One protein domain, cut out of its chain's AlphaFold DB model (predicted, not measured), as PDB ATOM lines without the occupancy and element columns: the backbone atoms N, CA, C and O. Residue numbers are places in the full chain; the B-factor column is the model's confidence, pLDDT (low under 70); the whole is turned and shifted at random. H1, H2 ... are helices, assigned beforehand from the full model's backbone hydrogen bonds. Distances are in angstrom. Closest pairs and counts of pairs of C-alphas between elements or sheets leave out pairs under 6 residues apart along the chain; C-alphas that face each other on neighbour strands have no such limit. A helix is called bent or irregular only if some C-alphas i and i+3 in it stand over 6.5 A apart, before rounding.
ATOM      1  N   SER A  39      29.686 -16.415 -33.497       93.62
ATOM      2  CA  SER A  39      28.851 -16.414 -34.701       93.62
ATOM      3  C   SER A  39      27.536 -17.175 -34.492       93.62
ATOM      4  O   SER A  39      26.478 -16.698 -34.912       93.62
ATOM      5  N   ALA A  40      27.573 -18.327 -33.815       92.81
ATOM      6  CA  ALA A  40      26.375 -19.097 -33.499       92.81
ATOM      7  C   ALA A  40      25.427 -18.322 -32.574       92.81
ATOM      8  O   ALA A  40      24.243 -18.236 -32.890       92.81
ATOM      9  N   VAL A  41      25.946 -17.722 -31.498       95.00
ATOM     10  CA  VAL A  41      25.168 -16.903 -30.553       95.00
ATOM     11  C   VAL A  41      24.506 -15.722 -31.263       95.00
ATOM     12  O   VAL A  41      23.288 -15.594 -31.188       95.00
ATOM     13  N   THR A  42      25.259 -14.944 -32.047       96.38
ATOM     14  CA  THR A  42      24.702 -13.822 -32.823       96.38
ATOM     15  C   THR A  42      23.607 -14.281 -33.789       96.38
ATOM     16  O   THR A  42      22.586 -13.617 -33.932       96.38
ATOM     17  N   THR A  43      23.778 -15.444 -34.428       97.12
ATOM     18  CA  THR A  43      22.747 -15.998 -35.322       97.12
ATOM     19  C   THR A  43      21.485 -16.399 -34.551       97.12
ATOM     20  O   THR A  43      20.383 -16.203 -35.050       97.12
ATOM     21  N   ILE A  44      21.626 -16.983 -33.355       97.44
ATOM     22  CA  ILE A  44      20.491 -17.376 -32.503       97.44
ATOM     23  C   ILE A  44      19.714 -16.136 -32.054       97.44
ATOM     24  O   ILE A  44      18.493 -16.118 -32.170       97.44
ATOM     25  N   GLU A  45      20.418 -15.097 -31.603       96.38
ATOM     26  CA  GLU A  45      19.828 -13.815 -31.198       96.38
ATOM     27  C   GLU A  45      19.092 -13.146 -32.363       96.38
ATOM     28  O   GLU A  45      17.943 -12.739 -32.211       96.38
ATOM     29  N   GLN A  46      19.693 -13.125 -33.554       97.50
ATOM     30  CA  GLN A  46      19.042 -12.586 -34.747       97.50
ATOM     31  C   GLN A  46      17.775 -13.370 -35.118       97.50
ATOM     32  O   GLN A  46      16.720 -12.776 -35.307       97.50
ATOM     33  N   LEU A  47      17.844 -14.705 -35.155       97.88
ATOM     34  CA  LEU A  47      16.674 -15.544 -35.437       97.88
ATOM     35  C   LEU A  47      15.572 -15.385 -34.380       97.88
ATOM     36  O   LEU A  47      14.394 -15.495 -34.712       97.88
ATOM     37  N   SER A  48      15.947 -15.147 -33.122       96.94
ATOM     38  CA  SER A  48      15.013 -14.839 -32.040       96.94
ATOM     39  C   SER A  48      14.315 -13.496 -32.266       96.94
ATOM     40  O   SER A  48      13.101 -13.415 -32.101       96.94
ATOM     41  N   ASN A  49      15.057 -12.460 -32.662       96.19
ATOM     42  CA  ASN A  49      14.499 -11.139 -32.965       96.19
ATOM     43  C   ASN A  49      13.581 -11.176 -34.197       96.19
ATOM     44  O   ASN A  49      12.541 -10.526 -34.210       96.19
ATOM     45  N   ASP A  50      13.899 -12.023 -35.176       96.56
ATOM     46  CA  ASP A  50      13.055 -12.293 -36.349       96.56
ATOM     47  C   ASP A  50      11.867 -13.235 -36.035       96.56
ATOM     48  O   ASP A  50      11.221 -13.755 -36.952       96.56
ATOM     49  N   GLN A  51      11.617 -13.543 -34.754       95.31
ATOM     50  CA  GLN A  51      10.586 -14.471 -34.261       95.31
ATOM     51  C   GLN A  51      10.614 -15.868 -34.919       95.31
ATOM     52  O   GLN A  51       9.636 -16.623 -34.920       95.31
ATOM     53  N   SER A  52      11.766 -16.260 -35.465       97.19
ATOM     54  CA  SER A  52      12.016 -17.555 -36.099       97.19
ATOM     55  C   SER A  52      12.456 -18.593 -35.061       97.19
ATOM     56  O   SER A  52      13.498 -19.241 -35.207       97.19
ATOM     57  N   PHE A  53      11.659 -18.754 -34.000       97.06
ATOM     58  CA  PHE A  53      12.024 -19.509 -32.795       97.06
ATOM     59  C   PHE A  53      12.386 -20.975 -33.065       97.06
ATOM     60  O   PHE A  53      13.380 -21.460 -32.531       97.06
ATOM     61  N   ASP A  54      11.678 -21.668 -33.962       97.12
ATOM     62  CA  ASP A  54      12.016 -23.053 -34.330       97.12
ATOM     63  C   ASP A  54      13.409 -23.155 -34.972       97.12
ATOM     64  O   ASP A  54      14.200 -24.048 -34.661       97.12
ATOM     65  N   LYS A  55      13.756 -22.200 -35.845       97.62
ATOM     66  CA  LYS A  55      15.080 -22.147 -36.483       97.62
ATOM     67  C   LYS A  55      16.163 -21.800 -35.465       97.62
ATOM     68  O   LYS A  55      17.241 -22.399 -35.496       97.62
ATOM     69  N   ALA A  56      15.876 -20.865 -34.559       97.81
ATOM     70  CA  ALA A  56      16.766 -20.523 -33.455       97.81
ATOM     71  C   ALA A  56      17.007 -21.738 -32.542       97.81
ATOM     72  O   ALA A  56      18.151 -21.987 -32.155       97.81
ATOM     73  N   LEU A  57      15.981 -22.554 -32.271       98.06
ATOM     74  CA  LEU A  57      16.099 -23.778 -31.476       98.06
ATOM     75  C   LEU A  57      16.985 -24.816 -32.171       98.06
ATOM     76  O   LEU A  57      17.917 -25.338 -31.558       98.06
ATOM     77  N   VAL A  58      16.775 -25.061 -33.469       97.69
ATOM     78  CA  VAL A  58      17.639 -25.955 -34.263       97.69
ATOM     79  C   VAL A  58      19.099 -25.488 -34.226       97.69
ATOM     80  O   VAL A  58      20.007 -26.298 -34.014       97.69
ATOM     81  N   LYS A  59      19.341 -24.180 -34.380       96.81
ATOM     82  CA  LYS A  59      20.692 -23.601 -34.323       96.81
ATOM     83  C   LYS A  59      21.318 -23.733 -32.930       96.81
ATOM     84  O   LYS A  59      22.499 -24.072 -32.832       96.81
ATOM     85  N   THR A  60      20.530 -23.530 -31.878       97.69
ATOM     86  CA  THR A  60      20.954 -23.681 -30.477       97.69
ATOM     87  C   THR A  60      21.333 -25.127 -30.166       97.69
ATOM     88  O   THR A  60      22.417 -25.378 -29.643       97.69
ATOM     89  N   ASN A  61      20.517 -26.093 -30.592       96.62
ATOM     90  CA  ASN A  61      20.798 -27.521 -30.421       96.62
ATOM     91  C   ASN A  61      22.070 -27.952 -31.169       96.62
ATOM     92  O   ASN A  61      22.888 -28.709 -30.638       96.62
ATOM     93  N   ALA A  62      22.293 -27.420 -32.375       94.56
ATOM     94  CA  ALA A  62      23.530 -27.651 -33.116       94.56
ATOM     95  C   ALA A  62      24.759 -27.083 -32.380       94.56
ATOM     96  O   ALA A  62      25.794 -27.750 -32.319       94.56
ATOM     97  N   ALA A  63      24.650 -25.892 -31.782       94.00
ATOM     98  CA  ALA A  63      25.726 -25.298 -30.987       94.00
ATOM     99  C   ALA A  63      26.003 -26.097 -29.695       94.00
ATOM    100  O   ALA A  63      27.159 -26.412 -29.403       94.00
ATOM    101  N   LEU A  64      24.957 -26.530 -28.980       94.50
ATOM    102  CA  LEU A  64      25.066 -27.372 -27.781       94.50
ATOM    103  C   LEU A  64      25.689 -28.741 -28.057       94.50
ATOM    104  O   LEU A  64      26.425 -29.259 -27.220       94.50
ATOM    105  N   SER A  65      25.464 -29.322 -29.240       93.38
ATOM    106  CA  SER A  65      26.105 -30.591 -29.615       93.38
ATOM    107  C   SER A  65      27.640 -30.501 -29.612       93.38
ATOM    108  O   SER A  65      28.318 -31.485 -29.305       93.38
ATOM    109  N   LYS A  66      28.176 -29.303 -29.897       89.62
ATOM    110  CA  LYS A  66      29.609 -28.978 -29.895       89.62
ATOM    111  C   LYS A  66      30.092 -28.469 -28.532       89.62
ATOM    112  O   LYS A  66      31.245 -28.701 -28.183       89.62
ATOM    113  N   GLN A  67      29.226 -27.805 -27.762       88.62
ATOM    114  CA  GLN A  67      29.534 -27.220 -26.450       88.62
ATOM    115  C   GLN A  67      28.507 -27.639 -25.387       88.62
ATOM    116  O   GLN A  67      27.697 -26.842 -24.918       88.62
ATOM    117  N   LYS A  68      28.545 -28.917 -24.998       87.00
ATOM    118  CA  LYS A  68      27.506 -29.560 -24.169       87.00
ATOM    119  C   LYS A  68      27.297 -28.946 -22.786       87.00
ATOM    120  O   LYS A  68      26.233 -29.128 -22.201       87.00
ATOM    121  N   ASP A  69      28.291 -28.239 -22.257       90.44
ATOM    122  CA  ASP A  69      28.259 -27.668 -20.907       90.44
ATOM    123  C   ASP A  69      28.026 -26.155 -20.885       90.44
ATOM    124  O   ASP A  69      28.040 -25.552 -19.812       90.44
ATOM    125  N   ASP A  70      27.753 -25.546 -22.041       93.00
ATOM    126  CA  ASP A  70      27.503 -24.112 -22.122       93.00
ATOM    127  C   ASP A  70      26.176 -23.736 -21.445       93.00
ATOM    128  O   ASP A  70      25.087 -24.153 -21.848       93.00
ATOM    129  N   THR A  71      26.267 -22.942 -20.381       93.38
ATOM    130  CA  THR A  71      25.111 -22.520 -19.582       93.38
ATOM    131  C   THR A  71      24.245 -21.484 -20.294       93.38
ATOM    132  O   THR A  71      23.039 -21.448 -20.058       93.38
ATOM    133  N   THR A  72      24.824 -20.674 -21.183       92.75
ATOM    134  CA  THR A  72      24.093 -19.664 -21.962       92.75
ATOM    135  C   THR A  72      23.238 -20.347 -23.018       92.75
ATOM    136  O   THR A  72      22.039 -20.093 -23.091       92.75
ATOM    137  N   LEU A  73      23.819 -21.277 -23.776       95.00
ATOM    138  CA  LEU A  73      23.092 -22.021 -24.800       95.00
ATOM    139  C   LEU A  73      22.006 -22.924 -24.194       95.00
ATOM    140  O   LEU A  73      20.926 -23.026 -24.770       95.00
ATOM    141  N   LYS A  74      22.233 -23.525 -23.015       96.38
ATOM    142  CA  LYS A  74      21.186 -24.270 -22.278       96.38
ATOM    143  C   LYS A  74      20.023 -23.368 -21.857       96.38
ATOM    144  O   LYS A  74      18.860 -23.758 -21.968       96.38
ATOM    145  N   ASN A  75      20.330 -22.157 -21.393       95.88
ATOM    146  CA  ASN A  75      19.322 -21.153 -21.063       95.88
ATOM    147  C   ASN A  75      18.529 -20.729 -22.316       95.88
ATOM    148  O   ASN A  75      17.301 -20.744 -22.293       95.88
ATOM    149  N   TYR A  76      19.210 -20.449 -23.432       96.94
ATOM    150  CA  TYR A  76      18.565 -20.115 -24.708       96.94
ATOM    151  C   TYR A  76      17.669 -21.247 -25.212       96.94
ATOM    152  O   TYR A  76      16.534 -20.990 -25.602       96.94
ATOM    153  N   GLN A  77      18.131 -22.500 -25.143       97.44
ATOM    154  CA  GLN A  77      17.326 -23.668 -25.502       97.44
ATOM    155  C   GLN A  77      16.027 -23.706 -24.688       97.44
ATOM    156  O   GLN A  77      14.948 -23.822 -25.262       97.44
ATOM    157  N   THR A  78      16.127 -23.541 -23.366       97.56
ATOM    158  CA  THR A  78      14.966 -23.562 -22.461       97.56
ATOM    159  C   THR A  78      13.964 -22.456 -22.804       97.56
ATOM    160  O   THR A  78      12.762 -22.707 -22.873       97.56
ATOM    161  N   GLN A  79      14.438 -21.231 -23.051       98.19
ATOM    162  CA  GLN A  79      13.568 -20.116 -23.440       98.19
ATOM    163  C   GLN A  79      12.899 -20.355 -24.800       98.19
ATOM    164  O   GLN A  79      11.706 -20.098 -24.952       98.19
ATOM    165  N   LEU A  80      13.640 -20.891 -25.776       98.31
ATOM    166  CA  LEU A  80      13.125 -21.199 -27.112       98.31
ATOM    167  C   LEU A  80      12.061 -22.304 -27.082       98.31
ATOM    168  O   LEU A  80      11.027 -22.194 -27.736       98.31
ATOM    169  N   GLU A  81      12.259 -23.346 -26.279       97.88
ATOM    170  CA  GLU A  81      11.250 -24.392 -26.079       97.88
ATOM    171  C   GLU A  81       9.970 -23.830 -25.440       97.88
ATOM    172  O   GLU A  81       8.862 -24.189 -25.848       97.88
ATOM    173  N   LYS A  82      10.101 -22.911 -24.474       98.00
ATOM    174  CA  LYS A  82       8.958 -22.243 -23.834       98.00
ATOM    175  C   LYS A  82       8.216 -21.302 -24.781       98.00
ATOM    176  O   LYS A  82       6.989 -21.331 -24.793       98.00
ATOM    177  N   VAL A  83       8.909 -20.498 -25.591       97.75
ATOM    178  CA  VAL A  83       8.241 -19.552 -26.506       97.75
ATOM    179  C   VAL A  83       7.499 -20.272 -27.638       97.75
ATOM    180  O   VAL A  83       6.429 -19.834 -28.058       97.75
ATOM    181  N   ILE A  84       8.000 -21.428 -28.084       96.56
ATOM    182  CA  ILE A  84       7.288 -22.287 -29.043       96.56
ATOM    183  C   ILE A  84       5.998 -22.834 -28.413       96.56
ATOM    184  O   ILE A  84       4.939 -22.791 -29.039       96.56
ATOM    185  N   GLN A  85       6.055 -23.290 -27.156       96.31
ATOM    186  CA  GLN A  85       4.855 -23.706 -26.418       96.31
ATOM    187  C   GLN A  85       3.883 -22.544 -26.191       96.31
ATOM    188  O   GLN A  85       2.670 -22.733 -26.312       96.31
ATOM    189  N   LEU A  86       4.400 -21.346 -25.902       96.50
ATOM    190  CA  LEU A  86       3.600 -20.134 -25.751       96.50
ATOM    191  C   LEU A  86       2.796 -19.877 -27.027       96.50
ATOM    192  O   LEU A  86       1.570 -19.807 -26.954       96.50
ATOM    193  N   LYS A  87       3.464 -19.855 -28.186       92.81
ATOM    194  CA  LYS A  87       2.842 -19.628 -29.498       92.81
ATOM    195  C   LYS A  87       1.721 -20.622 -29.819       92.81
ATOM    196  O   LYS A  87       0.719 -20.236 -30.398       92.81
ATOM    197  N   GLN A  88       1.866 -21.885 -29.421       90.69
ATOM    198  CA  GLN A  88       0.823 -22.902 -29.614       90.69
ATOM    199  C   GLN A  88      -0.359 -22.731 -28.651       90.69
ATOM    200  O   GLN A  88      -1.504 -22.996 -29.011       90.69
ATOM    201  N   SER A  89      -0.084 -22.326 -27.409       91.50
ATOM    202  CA  SER A  89      -1.118 -22.175 -26.379       91.50
ATOM    203  C   SER A  89      -1.988 -20.930 -26.576       91.50
ATOM    204  O   SER A  89      -3.177 -20.973 -26.280       91.50
ATOM    205  N   THR A  90      -1.438 -19.845 -27.134       89.06
ATOM    206  CA  THR A  90      -2.162 -18.575 -27.328       89.06
ATOM    207  C   THR A  90      -3.255 -18.647 -28.393       89.06
ATOM    208  O   THR A  90      -4.098 -17.760 -28.466       89.06
ATOM    209  N   GLU A  91      -3.290 -19.694 -29.214       83.62
ATOM    210  CA  GLU A  91      -4.359 -19.908 -30.198       83.62
ATOM    211  C   GLU A  91      -5.659 -20.436 -29.571       83.62
ATOM    212  O   GLU A  91      -6.694 -20.460 -30.239       83.62
ATOM    213  N   LYS A  92      -5.618 -20.859 -28.300       83.12
ATOM    214  CA  LYS A  92      -6.695 -21.596 -27.632       83.12
ATOM    215  C   LYS A  92      -7.123 -20.910 -26.329       83.12
ATOM    216  O   LYS A  92      -6.342 -20.923 -25.375       83.12
ATOM    217  N   PRO A  93      -8.350 -20.363 -26.242       82.56
ATOM    218  CA  PRO A  93      -8.853 -19.679 -25.045       82.56
ATOM    219  C   PRO A  93      -8.743 -20.501 -23.765       82.56
ATOM    220  O   PRO A  93      -8.355 -19.987 -22.716       82.56
ATOM    221  N   GLU A  94      -9.005 -21.804 -23.851       85.44
ATOM    222  CA  GLU A  94      -8.904 -22.728 -22.723       85.44
ATOM    223  C   GLU A  94      -7.475 -22.870 -22.171       85.44
ATOM    224  O   GLU A  94      -7.283 -23.397 -21.075       85.44
ATOM    225  N   GLN A  95      -6.462 -22.395 -22.905       90.62
ATOM    226  CA  GLN A  95      -5.058 -22.411 -22.498       90.62
ATOM    227  C   GLN A  95      -4.511 -21.034 -22.122       90.62
ATOM    228  O   GLN A  95      -3.331 -20.945 -21.784       90.62
ATOM    229  N   TYR A  96      -5.326 -19.977 -22.100       89.88
ATOM    230  CA  TYR A  96      -4.840 -18.624 -21.807       89.88
ATOM    231  C   TYR A  96      -4.112 -18.508 -20.469       89.88
ATOM    232  O   TYR A  96      -3.122 -17.789 -20.392       89.88
ATOM    233  N   GLN A  97      -4.537 -19.244 -19.436       91.25
ATOM    234  CA  GLN A  97      -3.805 -19.258 -18.165       91.25
ATOM    235  C   GLN A  97      -2.386 -19.809 -18.340       91.25
ATOM    236  O   GLN A  97      -1.420 -19.202 -17.895       91.25
ATOM    237  N   LYS A  98      -2.246 -20.923 -19.067       94.00
ATOM    238  CA  LYS A  98      -0.938 -21.505 -19.385       94.00
ATOM    239  C   LYS A  98      -0.091 -20.542 -20.223       94.00
ATOM    240  O   LYS A  98       1.115 -20.451 -20.006       94.00
ATOM    241  N   SER A  99      -0.700 -19.846 -21.183       94.88
ATOM    242  CA  SER A  99      -0.012 -18.842 -21.996       94.88
ATOM    243  C   SER A  99       0.502 -17.678 -21.150       94.88
ATOM    244  O   SER A  99       1.645 -17.265 -21.320       94.88
ATOM    245  N   GLU A 100      -0.298 -17.179 -20.208       94.25
ATOM    246  CA  GLU A 100       0.134 -16.134 -19.275       94.25
ATOM    247  C   GLU A 100       1.273 -16.604 -18.381       94.25
ATOM    248  O   GLU A 100       2.259 -15.885 -18.240       94.25
ATOM    249  N   ASP A 101       1.176 -17.806 -17.813       95.81
ATOM    250  CA  ASP A 101       2.224 -18.361 -16.956       95.81
ATOM    251  C   ASP A 101       3.550 -18.467 -17.728       95.81
ATOM    252  O   ASP A 101       4.583 -17.978 -17.269       95.81
ATOM    253  N   LEU A 102       3.515 -19.006 -18.955       97.50
ATOM    254  CA  LEU A 102       4.688 -19.099 -19.829       97.50
ATOM    255  C   LEU A 102       5.251 -17.724 -20.208       97.50
ATOM    256  O   LEU A 102       6.467 -17.532 -20.179       97.50
ATOM    257  N   ALA A 103       4.398 -16.762 -20.562       97.19
ATOM    258  CA  ALA A 103       4.842 -15.416 -20.912       97.19
ATOM    259  C   ALA A 103       5.459 -14.692 -19.700       97.19
ATOM    260  O   ALA A 103       6.519 -14.074 -19.812       97.19
ATOM    261  N   ASN A 104       4.861 -14.832 -18.515       96.56
ATOM    262  CA  ASN A 104       5.401 -14.295 -17.267       96.56
ATOM    263  C   ASN A 104       6.746 -14.937 -16.910       96.56
ATOM    264  O   ASN A 104       7.677 -14.234 -16.525       96.56
ATOM    265  N   GLU A 105       6.896 -16.252 -17.067       97.06
ATOM    266  CA  GLU A 105       8.190 -16.910 -16.874       97.06
ATOM    267  C   GLU A 105       9.262 -16.360 -17.824       97.06
ATOM    268  O   GLU A 105      10.375 -16.073 -17.386       97.06
ATOM    269  N   LEU A 106       8.928 -16.172 -19.106       97.62
ATOM    270  CA  LEU A 106       9.864 -15.657 -20.113       97.62
ATOM    271  C   LEU A 106      10.253 -14.192 -19.863       97.62
ATOM    272  O   LEU A 106      11.406 -13.821 -20.076       97.62
ATOM    273  N   THR A 107       9.328 -13.367 -19.369       96.69
ATOM    274  CA  THR A 107       9.613 -11.960 -19.024       96.69
ATOM    275  C   THR A 107      10.382 -11.784 -17.712       96.69
ATOM    276  O   THR A 107      11.025 -10.752 -17.523       96.69
ATOM    277  N   ASN A 108      10.368 -12.778 -16.821       95.12
ATOM    278  CA  ASN A 108      11.093 -12.749 -15.544       95.12
ATOM    279  C   ASN A 108      12.481 -13.413 -15.605       95.12
ATOM    280  O   ASN A 108      13.171 -13.514 -14.586       95.12
ATOM    281  N   GLU A 109      12.900 -13.878 -16.782       93.31
ATOM    282  CA  GLU A 109      14.192 -14.527 -16.961       93.31
ATOM    283  C   GLU A 109      15.352 -13.546 -16.724       93.31
ATOM    284  O   GLU A 109      15.317 -12.390 -17.146       93.31
ATOM    285  N   LYS A 110      16.422 -13.993 -16.054       89.94
ATOM    286  CA  LYS A 110      17.539 -13.101 -15.667       89.94
ATOM    287  C   LYS A 110      18.415 -12.695 -16.847       89.94
ATOM    288  O   LYS A 110      19.080 -11.661 -16.798       89.94
ATOM    289  N   LYS A 111      18.493 -13.559 -17.857       91.44
ATOM    290  CA  LYS A 111      19.256 -13.353 -19.094       91.44
ATOM    291  C   LYS A 111      18.363 -13.723 -20.277       91.44
ATOM    292  O   LYS A 111      18.534 -14.812 -20.838       91.44
ATOM    293  N   PRO A 112      17.365 -12.884 -20.582       93.06
ATOM    294  CA  PRO A 112      16.430 -13.184 -21.646       93.06
ATOM    295  C   PRO A 112      17.101 -13.021 -23.013       93.06
ATOM    296  O   PRO A 112      17.935 -12.136 -23.204       93.06
ATOM    297  N   LEU A 113      16.701 -13.856 -23.968       95.50
ATOM    298  CA  LEU A 113      16.812 -13.515 -25.382       95.50
ATOM    299  C   LEU A 113      15.826 -12.381 -25.668       95.50
ATOM    300  O   LEU A 113      14.625 -12.547 -25.463       95.50
ATOM    301  N   GLU A 114      16.330 -11.240 -26.133       94.50
ATOM    302  CA  GLU A 114      15.550 -10.002 -26.268       94.50
ATOM    303  C   GLU A 114      14.301 -10.194 -27.142       94.50
ATOM    304  O   GLU A 114      13.194  -9.925 -26.683       94.50
ATOM    305  N   GLY A 115      14.428 -10.832 -28.312       95.50
ATOM    306  CA  GLY A 115      13.269 -11.149 -29.155       95.50
ATOM    307  C   GLY A 115      12.214 -12.062 -28.507       95.50
ATOM    308  O   GLY A 115      11.032 -11.937 -28.815       95.50
ATOM    309  N   ILE A 116      12.598 -12.957 -27.583       97.88
ATOM    310  CA  ILE A 116      11.631 -13.771 -26.818       97.88
ATOM    311  C   ILE A 116      10.937 -12.920 -25.758       97.88
ATOM    312  O   ILE A 116       9.730 -13.047 -25.561       97.88
ATOM    313  N   PHE A 117      11.693 -12.070 -25.069       97.25
ATOM    314  CA  PHE A 117      11.170 -11.176 -24.043       97.25
ATOM    315  C   PHE A 117      10.159 -10.180 -24.614       97.25
ATOM    316  O   PHE A 117       9.077 -10.014 -24.045       97.25
ATOM    317  N   ASP A 118      10.475  -9.575 -25.758       96.81
ATOM    318  CA  ASP A 118       9.583  -8.642 -26.445       96.81
ATOM    319  C   ASP A 118       8.309  -9.342 -26.925       96.81
ATOM    320  O   ASP A 118       7.204  -8.873 -26.646       96.81
ATOM    321  N   TYR A 119       8.445 -10.524 -27.539       96.88
ATOM    322  CA  TYR A 119       7.295 -11.337 -27.934       96.88
ATOM    323  C   TYR A 119       6.417 -11.724 -26.734       96.88
ATOM    324  O   TYR A 119       5.194 -11.616 -26.792       96.88
ATOM    325  N   ALA A 120       7.012 -12.137 -25.611       97.25
ATOM    326  CA  ALA A 120       6.259 -12.501 -24.412       97.25
ATOM    327  C   ALA A 120       5.478 -11.306 -23.829       97.25
ATOM    328  O   ALA A 120       4.331 -11.471 -23.410       97.25
ATOM    329  N   LYS A 121       6.046 -10.094 -23.852       96.50
ATOM    330  CA  LYS A 121       5.336  -8.865 -23.455       96.50
ATOM    331  C   LYS A 121       4.168  -8.526 -24.377       96.50
ATOM    332  O   LYS A 121       3.097  -8.142 -23.896       96.50
ATOM    333  N   GLU A 122       4.371  -8.662 -25.685       95.69
ATOM    334  CA  GLU A 122       3.312  -8.471 -26.677       95.69
ATOM    335  C   GLU A 122       2.161  -9.452 -26.423       95.69
ATOM    336  O   GLU A 122       0.997  -9.051 -26.355       95.69
ATOM    337  N   VAL A 123       2.491 -10.719 -26.157       95.25
ATOM    338  CA  VAL A 123       1.513 -11.757 -25.826       95.25
ATOM    339  C   VAL A 123       0.737 -11.436 -24.546       95.25
ATOM    340  O   VAL A 123      -0.480 -11.577 -24.556       95.25
ATOM    341  N   ILE A 124       1.376 -10.963 -23.468       94.06
ATOM    342  CA  ILE A 124       0.664 -10.562 -22.232       94.06
ATOM    343  C   ILE A 124      -0.373  -9.469 -22.527       94.06
ATOM    344  O   ILE A 124      -1.512  -9.530 -22.052       94.06
ATOM    345  N   THR A 125       0.008  -8.485 -23.344       93.00
ATOM    346  CA  THR A 125      -0.880  -7.382 -23.736       93.00
ATOM    347  C   THR A 125      -2.048  -7.894 -24.581       93.00
ATOM    348  O   THR A 125      -3.203  -7.588 -24.279       93.00
ATOM    349  N   SER A 126      -1.767  -8.733 -25.585       92.44
ATOM    350  CA  SER A 126      -2.789  -9.354 -26.438       92.44
ATOM    351  C   SER A 126      -3.740 -10.248 -25.639       92.44
ATOM    352  O   SER A 126      -4.945 -10.123 -25.804       92.44
ATOM    353  N   LEU A 127      -3.242 -11.092 -24.732       91.88
ATOM    354  CA  LEU A 127      -4.088 -11.967 -23.911       91.88
ATOM    355  C   LEU A 127      -5.024 -11.172 -22.999       91.88
ATOM    356  O   LEU A 127      -6.179 -11.553 -22.818       91.88
ATOM    357  N   THR A 128      -4.556 -10.051 -22.449       90.19
ATOM    358  CA  THR A 128      -5.392  -9.175 -21.615       90.19
ATOM    359  C   THR A 128      -6.536  -8.562 -22.428       90.19
ATOM    360  O   THR A 128      -7.685  -8.540 -21.969       90.19
ATOM    361  N   ALA A 129      -6.238  -8.094 -23.644       90.88
ATOM    362  CA  ALA A 129      -7.241  -7.571 -24.568       90.88
ATOM    363  C   ALA A 129      -8.243  -8.663 -24.975       90.88
ATOM    364  O   ALA A 129      -9.447  -8.478 -24.799       90.88
ATOM    365  N   ASP A 130      -7.750  -9.830 -25.395       90.88
ATOM    366  CA  ASP A 130      -8.577 -10.956 -25.830       90.88
ATOM    367  C   ASP A 130      -9.491 -11.473 -24.718       90.88
ATOM    368  O   ASP A 130     -10.651 -11.783 -24.973       90.88
ATOM    369  N   LYS A 131      -9.006 -11.561 -23.471       89.25
ATOM    370  CA  LYS A 131      -9.833 -11.955 -22.316       89.25
ATOM    371  C   LYS A 131     -10.962 -10.962 -22.062       89.25
ATOM    372  O   LYS A 131     -12.080 -11.368 -21.745       89.25
ATOM    373  N   THR A 132     -10.665  -9.669 -22.174       91.06
ATOM    374  CA  THR A 132     -11.658  -8.605 -21.991       91.06
ATOM    375  C   THR A 132     -12.711  -8.673 -23.089       91.06
ATOM    376  O   THR A 132     -13.905  -8.653 -22.801       91.06
ATOM    377  N   GLU A 133     -12.273  -8.821 -24.337       92.38
ATOM    378  CA  GLU A 133     -13.158  -8.940 -25.489       92.38
ATOM    379  C   GLU A 133     -14.014 -10.209 -25.429       92.38
ATOM    380  O   GLU A 133     -15.231 -10.123 -25.564       92.38
ATOM    381  N   LEU A 134     -13.416 -11.371 -25.144       90.88
ATOM    382  CA  LEU A 134     -14.140 -12.639 -25.021       90.88
ATOM    383  C   LEU A 134     -15.253 -12.538 -23.976       90.88
ATOM    384  O   LEU A 134     -16.377 -12.949 -24.247       90.88
ATOM    385  N   LYS A 135     -14.972 -11.919 -22.823       91.50
ATOM    386  CA  LYS A 135     -15.979 -11.688 -21.783       91.50
ATOM    387  C   LYS A 135     -17.141 -10.824 -22.287       91.50
ATOM    388  O   LYS A 135     -18.293 -11.144 -22.006       91.50
ATOM    389  N   THR A 136     -16.858  -9.753 -23.026       94.75
ATOM    390  CA  THR A 136     -17.897  -8.894 -23.621       94.75
ATOM    391  C   THR A 136     -18.756  -9.667 -24.624       94.75
ATOM    392  O   THR A 136     -19.981  -9.578 -24.585       94.75
ATOM    393  N   LEU A 137     -18.138 -10.479 -25.486       93.75
ATOM    394  CA  LEU A 137     -18.856 -11.295 -26.473       93.75
ATOM    395  C   LEU A 137     -19.695 -12.402 -25.818       93.75
ATOM    396  O   LEU A 137     -20.805 -12.698 -26.266       93.75
ATOM    397  N   GLU A 138     -19.194 -13.007 -24.740       92.94
ATOM    398  CA  GLU A 138     -19.946 -13.977 -23.941       92.94
ATOM    399  C   GLU A 138     -21.168 -13.333 -23.278       92.94
ATOM    400  O   GLU A 138     -22.240 -13.936 -23.271       92.94
ATOM    401  N   GLN A 139     -21.038 -12.104 -22.770       94.12
ATOM    402  CA  GLN A 139     -22.159 -11.344 -22.210       94.12
ATOM    403  C   GLN A 139     -23.207 -10.997 -23.274       94.12
ATOM    404  O   GLN A 139     -24.394 -11.197 -23.024       94.12
ATOM    405  N   ALA A 140     -22.784 -10.558 -24.462       91.00
ATOM    406  CA  ALA A 140     -23.687 -10.299 -25.586       91.00
ATOM    407  C   ALA A 140     -24.448 -11.571 -26.003       91.00
ATOM    408  O   ALA A 140     -25.669 -11.564 -26.140       91.00
ATOM    409  N   THR A 141     -23.748 -12.709 -26.084       93.12
ATOM    410  CA  THR A 141     -24.376 -14.009 -26.384       93.12
ATOM    411  C   THR A 141     -25.393 -14.409 -25.308       93.12
ATOM    412  O   THR A 141     -26.485 -14.862 -25.636       93.12
ATOM    413  N   GLN A 142     -25.084 -14.206 -24.023       94.69
ATOM    414  CA  GLN A 142     -26.021 -14.483 -22.923       94.69
ATOM    415  C   GLN A 142     -27.247 -13.557 -22.942       94.69
ATOM    416  O   GLN A 142     -28.361 -14.011 -22.676       94.69
ATOM    417  N   SER A 143     -27.054 -12.275 -23.266       92.12
ATOM    418  CA  SER A 143     -28.141 -11.305 -23.456       92.12
ATOM    419  C   SER A 143     -29.073 -11.757 -24.582       92.12
ATOM    420  O   SER A 143     -30.281 -11.911 -24.376       92.12
ATOM    421  N   ALA A 144     -28.497 -12.109 -25.736       85.38
ATOM    422  CA  ALA A 144     -29.225 -12.644 -26.879       85.38
ATOM    423  C   ALA A 144     -30.000 -13.927 -26.539       85.38
ATOM    424  O   ALA A 144     -31.164 -14.058 -26.923       85.38
ATOM    425  N   GLU A 145     -29.404 -14.860 -25.789       92.62
ATOM    426  CA  GLU A 145     -30.087 -16.075 -25.320       92.62
ATOM    427  C   GLU A 145     -31.296 -15.755 -24.424       92.62
ATOM    428  O   GLU A 145     -32.310 -16.455 -24.488       92.62
ATOM    429  N   SER A 146     -31.209 -14.717 -23.584       91.50
ATOM    430  CA  SER A 146     -32.337 -14.268 -22.757       91.50
ATOM    431  C   SER A 146     -33.458 -13.684 -23.616       91.50
ATOM    432  O   SER A 146     -34.607 -14.095 -23.476       91.50
ATOM    433  N   LEU A 147     -33.122 -12.797 -24.557       80.12
ATOM    434  CA  LEU A 147     -34.088 -12.198 -25.485       80.12
ATOM    435  C   LEU A 147     -34.799 -13.260 -26.334       80.12
ATOM    436  O   LEU A 147     -36.014 -13.204 -26.513       80.12
ATOM    437  N   ALA A 148     -34.070 -14.279 -26.798       79.00
ATOM    438  CA  ALA A 148     -34.650 -15.388 -27.552       79.00
ATOM    439  C   ALA A 148     -35.646 -16.218 -26.719       79.00
ATOM    440  O   ALA A 148     -36.672 -16.652 -27.247       79.00
ATOM    441  N   LYS A 149     -35.393 -16.418 -25.414       85.00
ATOM    442  CA  LYS A 149     -36.351 -17.084 -24.504       85.00
ATOM    443  C   LYS A 149     -37.639 -16.281 -24.338       85.00
ATOM    444  O   LYS A 149     -38.709 -16.879 -24.259       85.00
ATOM    445  N   ASP A 150     -37.528 -14.958 -24.365       79.69
ATOM    446  CA  ASP A 150     -38.657 -14.027 -24.317       79.69
ATOM    447  C   ASP A 150     -39.304 -13.800 -25.700       79.69
ATOM    448  O   ASP A 150     -40.150 -12.922 -25.850       79.69
ATOM    449  N   GLN A 151     -38.926 -14.594 -26.713       79.00
ATOM    450  CA  GLN A 151     -39.411 -14.522 -28.102       79.00
ATOM    451  C   GLN A 151     -39.095 -13.200 -28.823       79.00
ATOM    452  O   GLN A 151     -39.638 -12.909 -29.888       79.00
ATOM    453  N   LYS A 152     -38.162 -12.409 -28.286       74.88
ATOM    454  CA  LYS A 152     -37.648 -11.171 -28.884       74.88
ATOM    455  C   LYS A 152     -36.515 -11.487 -29.862       74.88
ATOM    456  O   LYS A 152     -35.362 -11.119 -29.651       74.88
ATOM    457  N   TYR A 153     -36.830 -12.235 -30.917       74.62
ATOM    458  CA  TYR A 153     -35.833 -12.811 -31.827       74.62
ATOM    459  C   TYR A 153     -35.042 -11.766 -32.630       74.62
ATOM    460  O   TYR A 153     -33.850 -11.955 -32.864       74.62
ATOM    461  N   GLU A 154     -35.668 -10.653 -33.022       72.62
ATOM    462  CA  GLU A 154     -34.982  -9.565 -33.736       72.62
ATOM    463  C   GLU A 154     -33.995  -8.819 -32.827       72.62
ATOM    464  O   GLU A 154     -32.841  -8.638 -33.205       72.62
ATOM    465  N   GLU A 155     -34.407  -8.473 -31.600       76.69
ATOM    466  CA  GLU A 155     -33.528  -7.875 -30.579       76.69
ATOM    467  C   GLU A 155     -32.375  -8.834 -30.221       76.69
ATOM    468  O   GLU A 155     -31.219  -8.429 -30.132       76.69
ATOM    469  N   SER A 156     -32.671 -10.133 -30.084       82.12
ATOM    470  CA  SER A 156     -31.660 -11.177 -29.870       82.12
ATOM    471  C   SER A 156     -30.622 -11.196 -30.994       82.12
ATOM    472  O   SER A 156     -29.425 -11.243 -30.728       82.12
ATOM    473  N   ASN A 157     -31.057 -11.108 -32.255       81.94
ATOM    474  CA  ASN A 157     -30.152 -11.075 -33.403       81.94
ATOM    475  C   ASN A 157     -29.273  -9.815 -33.446       81.94
ATOM    476  O   ASN A 157     -28.113  -9.927 -33.843       81.94
ATOM    477  N   GLN A 158     -29.788  -8.656 -33.022       85.25
ATOM    478  CA  GLN A 158     -29.005  -7.415 -32.924       85.25
ATOM    479  C   GLN A 158     -27.867  -7.544 -31.901       85.25
ATOM    480  O   GLN A 158     -26.726  -7.195 -32.196       85.25
ATOM    481  N   GLU A 159     -28.134  -8.137 -30.733       82.19
ATOM    482  CA  GLU A 159     -27.108  -8.401 -29.709       82.19
ATOM    483  C   GLU A 159     -25.999  -9.357 -30.199       82.19
ATOM    484  O   GLU A 159     -24.869  -9.318 -29.707       82.19
ATOM    485  N   LEU A 160     -26.284 -10.211 -31.190       87.06
ATOM    486  CA  LEU A 160     -25.309 -11.152 -31.752       87.06
ATOM    487  C   LEU A 160     -24.389 -10.536 -32.816       87.06
ATOM    488  O   LEU A 160     -23.327 -11.106 -33.078       87.06
ATOM    489  N   GLU A 161     -24.735  -9.391 -33.412       86.75
ATOM    490  CA  GLU A 161     -23.925  -8.724 -34.446       86.75
ATOM    491  C   GLU A 161     -22.433  -8.569 -34.088       86.75
ATOM    492  O   GLU A 161     -21.587  -8.988 -34.889       86.75
ATOM    493  N   PRO A 162     -22.048  -8.056 -32.898       86.00
ATOM    494  CA  PRO A 162     -20.634  -7.924 -32.539       86.00
ATOM    495  C   PRO A 162     -19.903  -9.270 -32.429       86.00
ATOM    496  O   PRO A 162     -18.693  -9.333 -32.661       86.00
ATOM    497  N   VAL A 163     -20.618 -10.351 -32.097       90.06
ATOM    498  CA  VAL A 163     -20.062 -11.710 -32.015       90.06
ATOM    499  C   VAL A 163     -19.881 -12.302 -33.411       90.06
ATOM    500  O   VAL A 163     -18.848 -12.903 -33.701       90.06
ATOM    501  N   LEU A 164     -20.854 -12.087 -34.296       85.56
ATOM    502  CA  LEU A 164     -20.850 -12.586 -35.675       85.56
ATOM    503  C   LEU A 164     -19.886 -11.823 -36.592       85.56
ATOM    504  O   LEU A 164     -19.481 -12.344 -37.626       85.56
ATOM    505  N   ALA A 165     -19.455 -10.625 -36.194       87.94
ATOM    506  CA  ALA A 165     -18.357  -9.910 -36.842       87.94
ATOM    507  C   ALA A 165     -16.972 -10.547 -36.584       87.94
ATOM    508  O   ALA A 165     -15.967 -10.078 -37.127       87.94
ATOM    509  N   LYS A 166     -16.882 -11.582 -35.732       85.44
ATOM    510  CA  LYS A 166     -15.631 -12.299 -35.438       85.44
ATOM    511  C   LYS A 166     -15.381 -13.460 -36.399       85.44
ATOM    512  O   LYS A 166     -16.233 -13.862 -37.177       85.44
ATOM    513  N   SER A 167     -14.161 -13.988 -36.345       75.88
ATOM    514  CA  SER A 167     -13.750 -15.144 -37.142       75.88
ATOM    515  C   SER A 167     -14.391 -16.437 -36.629       75.88
ATOM    516  O   SER A 167     -14.398 -16.700 -35.426       75.88
ATOM    517  N   GLU A 168     -14.813 -17.290 -37.566       77.56
ATOM    518  CA  GLU A 168     -15.256 -18.669 -37.312       77.56
ATOM    519  C   GLU A 168     -14.135 -19.550 -36.731       77.56
ATOM    520  O   GLU A 168     -14.387 -20.541 -36.048       77.56
ATOM    521  N   THR A 169     -12.878 -19.181 -36.980       71.31
ATOM    522  CA  THR A 169     -11.695 -19.927 -36.539       71.31
ATOM    523  C   THR A 169     -10.867 -19.146 -35.522       71.31
ATOM    524  O   THR A 169     -10.887 -17.914 -35.478       71.31
ATOM    525  N   GLY A 170     -10.096 -19.876 -34.713       77.50
ATOM    526  CA  GLY A 170      -9.181 -19.305 -33.730       77.50
ATOM    527  C   GLY A 170      -9.850 -18.973 -32.396       77.50
ATOM    528  O   GLY A 170     -10.742 -19.678 -31.927       77.50
ATOM    529  N   ARG A 171      -9.386 -17.886 -31.780       82.00
ATOM    530  CA  ARG A 171      -9.623 -17.528 -30.372       82.00
ATOM    531  C   ARG A 171     -11.091 -17.266 -30.006       82.00
ATOM    532  O   ARG A 171     -11.461 -17.394 -28.848       82.00
ATOM    533  N   PHE A 172     -11.943 -16.944 -30.976       86.31
ATOM    534  CA  PHE A 172     -13.363 -16.647 -30.737       86.31
ATOM    535  C   PHE A 172     -14.315 -17.706 -31.311       86.31
ATOM    536  O   PHE A 172     -15.530 -17.550 -31.222       86.31
ATOM    537  N   ALA A 173     -13.788 -18.813 -31.846       85.50
ATOM    538  CA  ALA A 173     -14.571 -19.813 -32.574       85.50
ATOM    539  C   ALA A 173     -15.752 -20.379 -31.763       85.50
ATOM    540  O   ALA A 173     -16.849 -20.562 -32.287       85.50
ATOM    541  N   THR A 174     -15.558 -20.628 -30.464       88.50
ATOM    542  CA  THR A 174     -16.604 -21.199 -29.603       88.50
ATOM    543  C   THR A 174     -17.788 -20.250 -29.418       88.50
ATOM    544  O   THR A 174     -18.935 -20.683 -29.531       88.50
ATOM    545  N   VAL A 175     -17.529 -18.969 -29.130       89.62
ATOM    546  CA  VAL A 175     -18.596 -17.972 -28.937       89.62
ATOM    547  C   VAL A 175     -19.254 -17.619 -30.273       89.62
ATOM    548  O   VAL A 175     -20.478 -17.556 -30.348       89.62
ATOM    549  N   PHE A 176     -18.464 -17.541 -31.349       89.88
ATOM    550  CA  PHE A 176     -18.958 -17.366 -32.715       89.88
ATOM    551  C   PHE A 176     -19.936 -18.473 -33.124       89.88
ATOM    552  O   PHE A 176     -21.022 -18.195 -33.638       89.88
ATOM    553  N   LYS A 177     -19.583 -19.738 -32.864       88.38
ATOM    554  CA  LYS A 177     -20.444 -20.875 -33.201       88.38
ATOM    555  C   LYS A 177     -21.773 -20.818 -32.452       88.38
ATOM    556  O   LYS A 177     -22.818 -20.969 -33.073       88.38
ATOM    557  N   LYS A 178     -21.744 -20.534 -31.144       89.50
ATOM    558  CA  LYS A 178     -22.969 -20.365 -30.345       89.50
ATOM    559  C   LYS A 178     -23.865 -19.255 -30.895       89.50
ATOM    560  O   LYS A 178     -25.064 -19.468 -31.037       89.50
ATOM    561  N   ALA A 179     -23.284 -18.105 -31.236       91.94
ATOM    562  CA  ALA A 179     -24.017 -16.998 -31.840       91.94
ATOM    563  C   ALA A 179     -24.640 -17.385 -33.192       91.94
ATOM    564  O   ALA A 179     -25.797 -17.071 -33.451       91.94
ATOM    565  N   THR A 180     -23.906 -18.115 -34.037       88.75
ATOM    566  CA  THR A 180     -24.399 -18.569 -35.349       88.75
ATOM    567  C   THR A 180     -25.561 -19.555 -35.212       88.75
ATOM    568  O   THR A 180     -26.581 -19.414 -35.893       88.75
ATOM    569  N   ASP A 181     -25.431 -20.527 -34.305       88.31
ATOM    570  CA  ASP A 181     -26.478 -21.512 -34.022       88.31
ATOM    571  C   ASP A 181     -27.745 -20.815 -33.487       88.31
ATOM    572  O   ASP A 181     -28.855 -21.091 -33.954       88.31
ATOM    573  N   LEU A 182     -27.587 -19.856 -32.562       88.19
ATOM    574  CA  LEU A 182     -28.704 -19.085 -32.008       88.19
ATOM    575  C   LEU A 182     -29.375 -18.201 -33.065       88.19
ATOM    576  O   LEU A 182     -30.597 -18.240 -33.187       88.19
ATOM    577  N   LYS A 183     -28.600 -17.473 -33.879       86.50
ATOM    578  CA  LYS A 183     -29.147 -16.657 -34.970       86.50
ATOM    579  C   LYS A 183     -29.940 -17.506 -35.960       86.50
ATOM    580  O   LYS A 183     -31.036 -17.126 -36.354       86.50
ATOM    581  N   THR A 184     -29.422 -18.678 -36.326       84.38
ATOM    582  CA  THR A 184     -30.128 -19.605 -37.223       84.38
ATOM    583  C   THR A 184     -31.470 -20.033 -36.626       84.38
ATOM    584  O   THR A 184     -32.483 -20.044 -37.326       84.38
ATOM    585  N   SER A 185     -31.500 -20.348 -35.327       84.12
ATOM    586  CA  SER A 185     -32.741 -20.682 -34.619       84.12
ATOM    587  C   SER A 185     -33.719 -19.501 -34.569       84.12
ATOM    588  O   SER A 185     -34.916 -19.693 -34.779       84.12
ATOM    589  N   ASN A 186     -33.228 -18.290 -34.305       78.25
ATOM    590  CA  ASN A 186     -34.038 -17.071 -34.275       78.25
ATOM    591  C   ASN A 186     -34.643 -16.766 -35.650       78.25
ATOM    592  O   ASN A 186     -35.843 -16.526 -35.750       78.25
ATOM    593  N   ASP A 187     -33.842 -16.833 -36.717       73.44
ATOM    594  CA  ASP A 187     -34.293 -16.586 -38.090       73.44
ATOM    595  C   ASP A 187     -35.389 -17.582 -38.506       73.44
ATOM    596  O   ASP A 187     -36.380 -17.196 -39.126       73.44
ATOM    597  N   GLN A 188     -35.261 -18.857 -38.117       74.19
ATOM    598  CA  GLN A 188     -36.307 -19.863 -38.335       74.19
ATOM    599  C   GLN A 188     -37.596 -19.539 -37.570       74.19
ATOM    600  O   GLN A 188     -38.690 -19.713 -38.111       74.19
ATOM    601  N   ALA A 189     -37.488 -19.066 -36.325       71.06
ATOM    602  CA  ALA A 189     -38.645 -18.683 -35.522       71.06
ATOM    603  C   ALA A 189     -39.359 -17.449 -36.097       71.06
ATOM    604  O   ALA A 189     -40.586 -17.454 -36.205       71.06
ATOM    605  N   ILE A 190     -38.604 -16.439 -36.539       71.81
ATOM    606  CA  ILE A 190     -39.131 -15.252 -37.229       71.81
ATOM    607  C   ILE A 190     -39.847 -15.669 -38.515       71.81
ATOM    608  O   ILE A 190     -40.994 -15.285 -38.733       71.81
ATOM    609  N   GLN A 191     -39.214 -16.507 -39.340       67.19
ATOM    610  CA  GLN A 191     -39.810 -16.983 -40.588       67.19
ATOM    611  C   GLN A 191     -41.115 -17.748 -40.337       67.19
ATOM    612  O   GLN A 191     -42.112 -17.511 -41.015       67.19
ATOM    613  N   LYS A 192     -41.143 -18.613 -39.318       68.19
ATOM    614  CA  LYS A 192     -42.358 -19.326 -38.921       68.19
ATOM    615  C   LYS A 192     -43.455 -18.368 -38.445       68.19
ATOM    616  O   LYS A 192     -44.606 -18.542 -38.832       68.19
ATOM    617  N   ALA A 193     -43.117 -17.353 -37.649       60.75
ATOM    618  CA  ALA A 193     -44.076 -16.342 -37.203       60.75
ATOM    619  C   ALA A 193     -44.634 -15.529 -38.385       60.75
ATOM    620  O   ALA A 193     -45.833 -15.260 -38.438       60.75
ATOM    621  N   ILE A 194     -43.790 -15.201 -39.371       56.81
ATOM    622  CA  ILE A 194     -44.213 -14.565 -40.625       56.81
ATOM    623  C   ILE A 194     -45.165 -15.487 -41.395       56.81
ATOM    624  O   ILE A 194     -46.211 -15.026 -41.848       56.81
ATOM    625  N   GLU A 195     -44.844 -16.775 -41.529       56.12
ATOM    626  CA  GLU A 195     -45.701 -17.765 -42.195       56.12
ATOM    627  C   GLU A 195     -47.046 -17.949 -41.482       56.12
ATOM    628  O   GLU A 195     -48.084 -18.010 -42.139       56.12
ATOM    629  N   GLU A 196     -47.065 -18.003 -40.151       58.34
ATOM    630  CA  GLU A 196     -48.296 -18.100 -39.360       58.34
ATOM    631  C   GLU A 196     -49.149 -16.832 -39.474       58.34
ATOM    632  O   GLU A 196     -50.339 -16.929 -39.777       58.34
ATOM    633  N   ALA A 197     -48.548 -15.644 -39.355       53.16
ATOM    634  CA  ALA A 197     -49.239 -14.376 -39.601       53.16
ATOM    635  C   ALA A 197     -49.796 -14.314 -41.033       53.16
ATOM    636  O   ALA A 197     -50.901 -13.822 -41.270       53.16
ATOM    637  N   SER A 198     -49.068 -14.889 -41.992       49.38
ATOM    638  CA  SER A 198     -49.483 -14.943 -43.388       49.38
ATOM    639  C   SER A 198     -50.675 -15.865 -43.661       49.38
ATOM    640  O   SER A 198     -51.279 -15.722 -44.714       49.38
ATOM    641  N   LYS A 199     -51.062 -16.750 -42.730       51.81
ATOM    642  CA  LYS A 199     -52.283 -17.584 -42.814       51.81
ATOM    643  C   LYS A 199     -53.529 -16.898 -42.249       51.81
ATOM    644  O   LYS A 199     -54.618 -17.462 -42.284       51.81
ATOM    645  N   THR A 200     -53.375 -15.694 -41.708       57.44
ATOM    646  CA  THR A 200     -54.482 -14.879 -41.203       57.44
ATOM    647  C   THR A 200     -54.696 -13.673 -42.109       57.44
ATOM    648  O   THR A 200     -53.733 -13.115 -42.648       57.44
TER     649      THR A 200
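This is residues 39 to 200 of the 399 residues of an uncharacterized protein of Bavariicoccus seileri (UniProt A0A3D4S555). This is a long rod of helices in two clusters, joined by one long helix, H5, that runs through both. H1, H3 and H4 pack on the first part of H5 at one end of the rod, with H2 packed on H1 and H3; H6 and H7 lie alongside the last part of H5 at the other end, and residues 191 to 200 stick out beyond. The printed part has 162 residues with seven named helices, H1 to H7 in chain order, and no named strand; the class is all helix. They form an up-and-down bundle, each helix running against the one before it. The whole is extended, with a radius of gyration of the C-alphas of 23.8 A and spans of 86 by 23 by 19 A.

Start with H1, residues 39 to 49, and H2, residues 53 to 66, a helical hairpin whose closest C-alphas, Ile 44 and Ala 56, are 5.0 A apart. H3, residues 71 to 89, touches H2 at a shallow tilt of 26 degrees, opposite ways, with the C-alphas of Leu 57 and Leu 80 closest at 5.9 A. H4, residues 93 to 107, touches H3, the closest C-alphas being Leu 86 and Ser 99 at 5.4 A. The hub is H5, residues 114 to 149, which touches five helices. Look at its residues 114 to 116, which alone touch H1; the closest C-alphas are Asn 49 and Gly 115, 4.0 A apart. Its residues 116 to 127 touch H4, with Ala 103 and Ala 120 the closest C-alphas at 4.8 A. Further on, H6, residues 153 to 164, touches H5 at a shallow tilt of 7 degrees, opposite ways; the C-alphas of Ala 144 and Ser 156 are closest at 4.1 A. H7, residues 173 to 198, touches H6, its closest C-alphas being Tyr 153 and Asn 186 at 5.2 A. H7 is apart from H1, H2, H3 and H4. Every O i to N i+4 pair is within hydrogen-bond range in H1, H3, H5 and H7, against 9 of 10 in H2, 9 of 11 in H4 and 6 of 8 in H6.

Find C-alpha 39 at (28.851, -16.414, -34.701), where H1 begins its 15.4 A; H2 measures 20.2 A and H3 27.1 A. H4, 20.9 A, is irregular, with C-alphas 94 and 97 7.7 A apart. From C-alpha 114 at (15.550, -10.002, -26.268) H5 runs 52.4 A. H6, 15.5 A, is irregular, with C-alphas 159 and 162 7.1 A apart, and H7 runs 36.9 A to C-alpha 198 at (-49.483, -14.943, -43.388).

The two C-alphas farthest apart, Gln 67 and Thr 200, are 86.2 A apart. The printed part has no cut and no long link. Residues 191 to 200 stand free and are under pLDDT 70 in this model.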